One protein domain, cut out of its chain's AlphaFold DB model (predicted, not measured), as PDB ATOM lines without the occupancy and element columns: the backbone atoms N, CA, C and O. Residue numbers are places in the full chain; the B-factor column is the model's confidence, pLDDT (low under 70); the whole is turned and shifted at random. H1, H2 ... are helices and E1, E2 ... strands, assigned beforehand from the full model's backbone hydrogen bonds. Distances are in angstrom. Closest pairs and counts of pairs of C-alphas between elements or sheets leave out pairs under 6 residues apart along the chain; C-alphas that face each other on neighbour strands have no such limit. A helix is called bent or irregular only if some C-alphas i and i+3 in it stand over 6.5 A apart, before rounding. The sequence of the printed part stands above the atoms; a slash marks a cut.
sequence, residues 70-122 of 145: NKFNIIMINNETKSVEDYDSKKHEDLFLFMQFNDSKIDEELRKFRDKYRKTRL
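AT A GLANCE: This is residues 70 to 122 of the 145 residues of an uncharacterized protein of Bacillus cereus (UniProt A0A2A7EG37). A small antiparallel sheet of three strands forms one end of the domain, and two helices, H1 and H2, reach away from it as two arms that run opposite ways, joined at the far end by residues 101 to 106. The arrangement is open, with few contacts between the two helices, and H2 only grazes the sheet while H1 is not on it. The printed part has 53 residues with two named helices and three named strands, in the order E1, E2, H1, H2, E3; the sheet's order is E2, E1, E3, and the class is mixed, helices and strands. The whole is only just compact, close to loose, with a radius of gyration of the C-alphas of 11.6 A and spans of 32 by 24 by 15 A.

IN THESE COORDINATES: E1, residues 74 to 78, begins with C-alpha 74 at (159.799, 104.749, 281.723) and is 13.1 A long. E2, residues 83 to 86, is 10.5 A long. H1, residues 89 to 100, is 15.1 A long from C-alpha 89 at (166.656, 112.270, 283.241); it is irregular, but only just: C-alphas 91 and 94 are 6.7 A apart. H2, residues 107 to 116, is 14.0 A long. E3, residues 117 to 121, is 13.1 A long and ends with C-alpha 121 at (157.838, 102.521, 278.358).

HOW THE PARTS SIT: E1 is the inner strand, and E2 and E3 are the edge strands. E1 and E2 form a hairpin, antiparallel at 152 degrees between directions, with N 76 and O 85 within hydrogen-bond range at 2.8 A. E1 and E3 are antiparallel at 154 degrees, with N 77 and O 118 within range at 2.8 A. E2, H1, H2 and E3 make a split strand-helix-strand unit, two strands that run the same way with E1 between them in the sheet, and its crossover is right-handed. H2 is on the sheet but only grazes it, with residues 111 to 116. H1 and H2 are close but not clearly touching, the closest C-alphas being those of Met 99 and Leu 110, 6.6 A apart. They run opposite ways at a shallow tilt of 33 degrees, only just short of steep. H1 and E3 are apart. In H2 every O i to N i+4 pair is within hydrogen-bond range, and in H1 5 of 8 are.

THE WHOLE: The two C-alphas farthest apart are those of Ser 104 and Leu 122, 32.9 A. The printed part has no cut. No link is long; H1 to H2 is short, and the others are tight. The mean pLDDT of the printed part is 77.8, and residues 93 to 107 are under 70.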
ATOM      1  N   ASN A  70     158.570 107.647 288.376       81.25
ATOM      2  CA  ASN A  70     158.754 108.646 287.333       81.25
ATOM      3  C   ASN A  70     157.438 108.939 286.602       81.25
ATOM      4  O   ASN A  70     156.613 108.062 286.373       81.25
ATOM      5  N   LYS A  71     157.253 110.198 286.188       77.81
ATOM      6  CA  LYS A  71     155.995 110.690 285.588       77.81
ATOM      7  C   LYS A  71     155.684 110.119 284.203       77.81
ATOM      8  O   LYS A  71     154.605 110.369 283.672       77.81
ATOM      9  N   PHE A  72     156.638 109.430 283.587       81.38
ATOM     10  CA  PHE A  72     156.545 108.988 282.200       81.38
ATOM     11  C   PHE A  72     156.324 107.478 282.065       81.38
ATOM     12  O   PHE A  72     156.150 107.003 280.938       81.38
ATOM     13  N   ASN A  73     156.327 106.749 283.188       86.94
ATOM     14  CA  ASN A  73     156.347 105.290 283.258       86.94
ATOM     15  C   ASN A  73     157.427 104.672 282.362       86.94
ATOM     16  O   ASN A  73     157.182 103.767 281.563       86.94
ATOM     17  N   ILE A  74     158.631 105.224 282.451       88.31
ATOM     18  CA  ILE A  74     159.799 104.749 281.723       88.31
ATOM     19  C   ILE A  74     160.699 104.014 282.706       88.31
ATOM     20  O   ILE A  74     161.005 104.520 283.781       88.31
ATOM     21  N   ILE A  75     161.161 102.843 282.300       91.56
ATOM     22  CA  ILE A  75     162.221 102.110 282.978       91.56
ATOM     23  C   ILE A  75     163.430 101.992 282.055       91.56
ATOM     24  O   ILE A  75     163.313 102.043 280.823       91.56
ATOM     25  N   MET A  76     164.592 101.819 282.667       92.19
ATOM     26  CA  MET A  76     165.844 101.543 281.988       92.19
ATOM     27  C   MET A  76     166.294 100.132 282.344       92.19
ATOM     28  O   MET A  76     166.409  99.769 283.512       92.19
ATOM     29  N   ILE A  77     166.542  99.326 281.319       92.19
ATOM     30  CA  ILE A  77     167.135  97.999 281.443       92.19
ATOM     31  C   ILE A  77     168.632  98.168 281.216       92.19
ATOM     32  O   ILE A  77     169.047  98.595 280.140       92.19
ATOM     33  N   ASN A  78     169.443  97.843 282.215       91.69
ATOM     34  CA  ASN A  78     170.891  97.814 282.085       91.69
ATOM     35  C   ASN A  78     171.326  96.421 281.609       91.69
ATOM     36  O   ASN A  78     171.268  95.437 282.349       91.69
ATOM     37  N   ASN A  79     171.763  96.338 280.357       88.19
ATOM     38  CA  ASN A  79     172.167  95.107 279.690       88.19
ATOM     39  C   ASN A  79     173.461  94.516 280.263       88.19
ATOM     40  O   ASN A  79     173.642  93.300 280.165       88.19
ATOM     41  N   GLU A  80     174.335  95.349 280.843       88.56
ATOM     42  CA  GLU A  80     175.603  94.926 281.454       88.56
ATOM     43  C   GLU A  80     175.358  94.261 282.809       88.56
ATOM     44  O   GLU A  80     175.880  93.182 283.075       88.56
ATOM     45  N   THR A  81     174.543  94.888 283.660       90.19
ATOM     46  CA  THR A  81     174.264  94.399 285.023       90.19
ATOM     47  C   THR A  81     173.041  93.495 285.101       90.19
ATOM     48  O   THR A  81     172.774  92.938 286.161       90.19
ATOM     49  N   LYS A  82     172.286  93.354 284.003       88.00
ATOM     50  CA  LYS A  82     171.014  92.618 283.942       88.00
ATOM     51  C   LYS A  82     170.034  93.065 285.030       88.00
ATOM     52  O   LYS A  82     169.380  92.249 285.671       88.00
ATOM     53  N   SER A  83     169.929  94.379 285.217       91.75
ATOM     54  CA  SER A  83     169.047  95.004 286.204       91.75
ATOM     55  C   SER A  83     168.093  95.999 285.554       91.75
ATOM     56  O   SER A  83     168.363  96.525 284.474       91.75
ATOM     57  N   VAL A  84     166.987  96.273 286.238       92.75
ATOM     58  CA  VAL A  84     166.009  97.290 285.846       92.75
ATOM     59  C   VAL A  84     166.045  98.411 286.872       92.75
ATOM     60  O   VAL A  84     166.192  98.154 288.065       92.75
ATOM     61  N   GLU A  85     165.937  99.646 286.403       92.56
ATOM     62  CA  GLU A  85     165.872 100.832 287.247       92.56
ATOM     63  C   GLU A  85     164.905 101.869 286.676       92.56
ATOM     64  O   GLU A  85     164.602 101.876 285.477       92.56
ATOM     65  N   ASP A  86     164.426 102.766 287.534       91.12
ATOM     66  CA  ASP A  86     163.618 103.894 287.100       91.12
ATOM     67  C   ASP A  86     164.411 104.817 286.175       91.12
ATOM     68  O   ASP A  86     165.616 105.052 286.316       91.12
ATOM     69  N   TYR A  87     163.693 105.405 285.228       88.56
ATOM     70  CA  TYR A  87     164.251 106.450 284.400       88.56
ATOM     71  C   TYR A  87     164.550 107.723 285.200       88.56
ATOM     72  O   TYR A  87     163.652 108.432 285.649       88.56
ATOM     73  N   ASP A  88     165.837 108.044 285.288       87.75
ATOM     74  CA  ASP A  88     166.371 109.331 285.737       87.75
ATOM     75  C   ASP A  88     166.833 110.181 284.532       87.75
ATOM     76  O   ASP A  88     167.658 109.735 283.733       87.75
ATOM     77  N   SER A  89     166.321 111.406 284.383       81.69
ATOM     78  CA  SER A  89     166.656 112.270 283.241       81.69
ATOM     79  C   SER A  89     168.104 112.771 283.260       81.69
ATOM     80  O   SER A  89     168.722 112.847 282.201       81.69
ATOM     81  N   LYS A  90     168.688 113.032 284.437       79.75
ATOM     82  CA  LYS A  90     170.090 113.465 284.573       79.75
ATOM     83  C   LYS A  90     171.059 112.341 284.231       79.75
ATOM     84  O   LYS A  90     172.140 112.583 283.703       79.75
ATOM     85  N   LYS A  91     170.671 111.103 284.544       81.50
ATOM     86  CA  LYS A  91     171.457 109.901 284.246       81.50
ATOM     87  C   LYS A  91     171.284 109.419 282.801       81.50
ATOM     88  O   LYS A  91     172.244 108.911 282.225       81.50
ATOM     89  N   HIS A  92     170.086 109.549 282.220       83.19
ATOM     90  CA  HIS A  92     169.731 108.887 280.956       83.19
ATOM     91  C   HIS A  92     169.349 109.829 279.797       83.19
ATOM     92  O   HIS A  92     169.653 109.507 278.651       83.19
ATOM     93  N   GLU A  93     168.662 110.953 280.037       67.69
ATOM     94  CA  GLU A  93     168.183 111.867 278.974       67.69
ATOM     95  C   GLU A  93     169.208 112.925 278.601       67.69
ATOM     96  O   GLU A  93     169.465 113.136 277.418       67.69
ATOM     97  N   ASP A  94     169.810 113.548 279.614       59.22
ATOM     98  CA  ASP A  94     170.824 114.580 279.430       59.22
ATOM     99  C   ASP A  94     172.017 113.997 278.669       59.22
ATOM    100  O   ASP A  94     172.543 114.651 277.778       59.22
ATOM    101  N   LEU A  95     172.365 112.728 278.920       59.97
ATOM    102  CA  LEU A  95     173.372 112.006 278.144       59.97
ATOM    103  C   LEU A  95     172.929 111.844 276.677       59.97
ATOM    104  O   LEU A  95     173.643 112.259 275.773       59.97
ATOM    105  N   PHE A  96     171.724 111.323 276.420       59.69
ATOM    106  CA  PHE A  96     171.217 111.103 275.058       59.69
ATOM    107  C   PHE A  96     171.125 112.398 274.232       59.69
ATOM    108  O   PHE A  96     171.582 112.428 273.088       59.69
ATOM    109  N   LEU A  97     170.559 113.469 274.801       58.91
ATOM    110  CA  LEU A  97     170.407 114.759 274.126       58.91
ATOM    111  C   LEU A  97     171.759 115.454 273.939       58.91
ATOM    112  O   LEU A  97     172.059 115.885 272.830       58.91
ATOM    113  N   PHE A  98     172.607 115.516 274.972       57.75
ATOM    114  CA  PHE A  98     173.935 116.138 274.880       57.75
ATOM    115  C   PHE A  98     174.798 115.498 273.785       57.75
ATOM    116  O   PHE A  98     175.568 116.177 273.103       57.75
ATOM    117  N   MET A  99     174.625 114.196 273.578       55.62
ATOM    118  CA  MET A  99     175.360 113.426 272.590       55.62
ATOM    119  C   MET A  99     174.819 113.567 271.161       55.62
ATOM    120  O   MET A  99     175.563 113.415 270.199       55.62
ATOM    121  N   GLN A 100     173.535 113.881 270.988       57.19
ATOM    122  CA  GLN A 100     172.925 114.013 269.662       57.19
ATOM    123  C   GLN A 100     173.294 115.332 268.953       57.19
ATOM    124  O   GLN A 100     173.203 115.412 267.729       57.19
ATOM    125  N   PHE A 101     173.704 116.359 269.706       61.12
ATOM    126  CA  PHE A 101     173.970 117.707 269.186       61.12
ATOM    127  C   PHE A 101     175.455 118.059 269.028       61.12
ATOM    128  O   PHE A 101     175.756 119.118 268.479       61.12
ATOM    129  N   ASN A 102     176.378 117.206 269.479       53.00
ATOM    130  CA  ASN A 102     177.814 117.462 269.391       53.00
ATOM    131  C   ASN A 102     178.508 116.464 268.443       53.00
ATOM    132  O   ASN A 102     178.085 115.329 268.268       53.00
ATOM    133  N   ASP A 103     179.561 116.950 267.797       54.44
ATOM    134  CA  ASP A 103     180.232 116.437 266.599       54.44
ATOM    135  C   ASP A 103     180.596 114.932 266.529       54.44
ATOM    136  O   ASP A 103     180.685 114.219 267.526       54.44
ATOM    137  N   SER A 104     180.927 114.495 265.307       54.12
ATOM    138  CA  SER A 104     181.322 113.156 264.794       54.12
ATOM    139  C   SER A 104     182.194 112.188 265.643       54.12
ATOM    140  O   SER A 104     182.416 111.056 265.217       54.12
ATOM    141  N   LYS A 105     182.668 112.561 266.839       52.78
ATOM    142  CA  LYS A 105     183.360 111.679 267.809       52.78
ATOM    143  C   LYS A 105     182.441 111.069 268.875       52.78
ATOM    144  O   LYS A 105     182.892 110.233 269.652       52.78
ATOM    145  N   ILE A 106     181.170 111.457 268.906       60.62
ATOM    146  CA  ILE A 106     180.208 111.001 269.916       60.62
ATOM    147  C   ILE A 106     179.576 109.641 269.586       60.62
ATOM    148  O   ILE A 106     179.029 108.969 270.458       60.62
ATOM    149  N   ASP A 107     179.732 109.172 268.352       67.44
ATOM    150  CA  ASP A 107     179.155 107.918 267.870       67.44
ATOM    151  C   ASP A 107     179.492 106.707 268.757       67.44
ATOM    152  O   ASP A 107     178.638 105.850 268.985       67.44
ATOM    153  N   GLU A 108     180.716 106.628 269.286       74.38
ATOM    154  CA  GLU A 108     181.147 105.496 270.114       74.38
ATOM    155  C   GLU A 108     180.536 105.532 271.518       74.38
ATOM    156  O   GLU A 108     180.091 104.503 272.022       74.38
ATOM    157  N   GLU A 109     180.461 106.702 272.148       73.56
ATOM    158  CA  GLU A 109     179.805 106.827 273.449       73.56
ATOM    159  C   GLU A 109     178.294 106.599 273.315       73.56
ATOM    160  O   GLU A 109     177.688 105.970 274.181       73.56
ATOM    161  N   LEU A 110     177.672 107.072 272.224       74.62
ATOM    162  CA  LEU A 110     176.227 106.934 271.991       74.62
ATOM    163  C   LEU A 110     175.877 105.465 271.744       74.62
ATOM    164  O   LEU A 110     174.855 104.978 272.233       74.62
ATOM    165  N   ARG A 111     176.756 104.743 271.037       76.12
ATOM    166  CA  ARG A 111     176.698 103.282 270.921       76.12
ATOM    167  C   ARG A 111     176.860 102.616 272.278       76.12
ATOM    168  O   ARG A 111     175.959 101.888 272.658       76.12
ATOM    169  N   LYS A 112     177.897 102.943 273.059       81.50
ATOM    170  CA  LYS A 112     178.089 102.382 274.410       81.50
ATOM    171  C   LYS A 112     176.871 102.603 275.303       81.50
ATOM    172  O   LYS A 112     176.466 101.691 276.013       81.50
ATOM    173  N   PHE A 113     176.247 103.779 275.246       82.81
ATOM    174  CA  PHE A 113     175.022 104.049 275.993       82.81
ATOM    175  C   PHE A 113     173.848 103.183 275.518       82.81
ATOM    176  O   PHE A 113     173.146 102.626 276.355       82.81
ATOM    177  N   ARG A 114     173.641 103.037 274.202       78.56
ATOM    178  CA  ARG A 114     172.587 102.172 273.629       78.56
ATOM    179  C   ARG A 114     172.830 100.686 273.887       78.56
ATOM    180  O   ARG A 114     171.876  99.942 274.097       78.56
ATOM    181  N   ASP A 115     174.090 100.268 273.886       83.75
ATOM    182  CA  ASP A 115     174.501  98.899 274.182       83.75
ATOM    183  C   ASP A 115     174.288  98.597 275.668       83.75
ATOM    184  O   ASP A 115     173.830  97.511 276.024       83.75
ATOM    185  N   LYS A 116     174.555  99.579 276.536       87.75
ATOM    186  CA  LYS A 116     174.380  99.466 277.982       87.75
ATOM    187  C   LYS A 116     172.926  99.548 278.421       87.75
ATOM    188  O   LYS A 116     172.516  98.738 279.245       87.75
ATOM    189  N   TYR A 117     172.160 100.515 277.927       88.50
ATOM    190  CA  TYR A 117     170.810 100.782 278.408       88.50
ATOM    191  C   TYR A 117     169.760 100.634 277.316       88.50
ATOM    192  O   TYR A 117     169.834 101.260 276.257       88.50
ATOM    193  N   ARG A 118     168.697  99.897 277.635       86.62
ATOM    194  CA  ARG A 118     167.486  99.817 276.824       86.62
ATOM    195  C   ARG A 118     166.332 100.518 277.528       86.62
ATOM    196  O   ARG A 118     166.041 100.255 278.691       86.62
ATOM    197  N   LYS A 119     165.691 101.443 276.813       86.25
ATOM    198  CA  LYS A 119     164.550 102.220 277.301       86.25
ATOM    199  C   LYS A 119     163.256 101.475 276.997       86.25
ATOM    200  O   LYS A 119     162.972 101.225 275.826       86.25
ATOM    201  N   THR A 120     162.448 101.229 278.022       86.44
ATOM    202  CA  THR A 120     161.119 100.621 277.876       86.44
ATOM    203  C   THR A 120     160.084 101.521 278.531       86.44
ATOM    204  O   THR A 120     160.291 102.031 279.631       86.44
ATOM    205  N   ARG A 121     158.969 101.753 277.837       86.00
ATOM    206  CA  ARG A 121     157.838 102.521 278.358       86.00
ATOM    207  C   ARG A 121     156.702 101.565 278.673       86.00
ATOM    208  O   ARG A 121     156.304 100.803 277.801       86.00
ATOM    209  N   LEU A 122     156.168 101.659 279.882       86.56
ATOM    210  CA  LEU A 122     155.045 100.855 280.342       86.56
ATOM    211  C   LEU A 122     153.802 101.739 280.421       86.56
ATOM    212  O   LEU A 122     153.831 102.821 281.006       86.56
TER     213      LEU A 122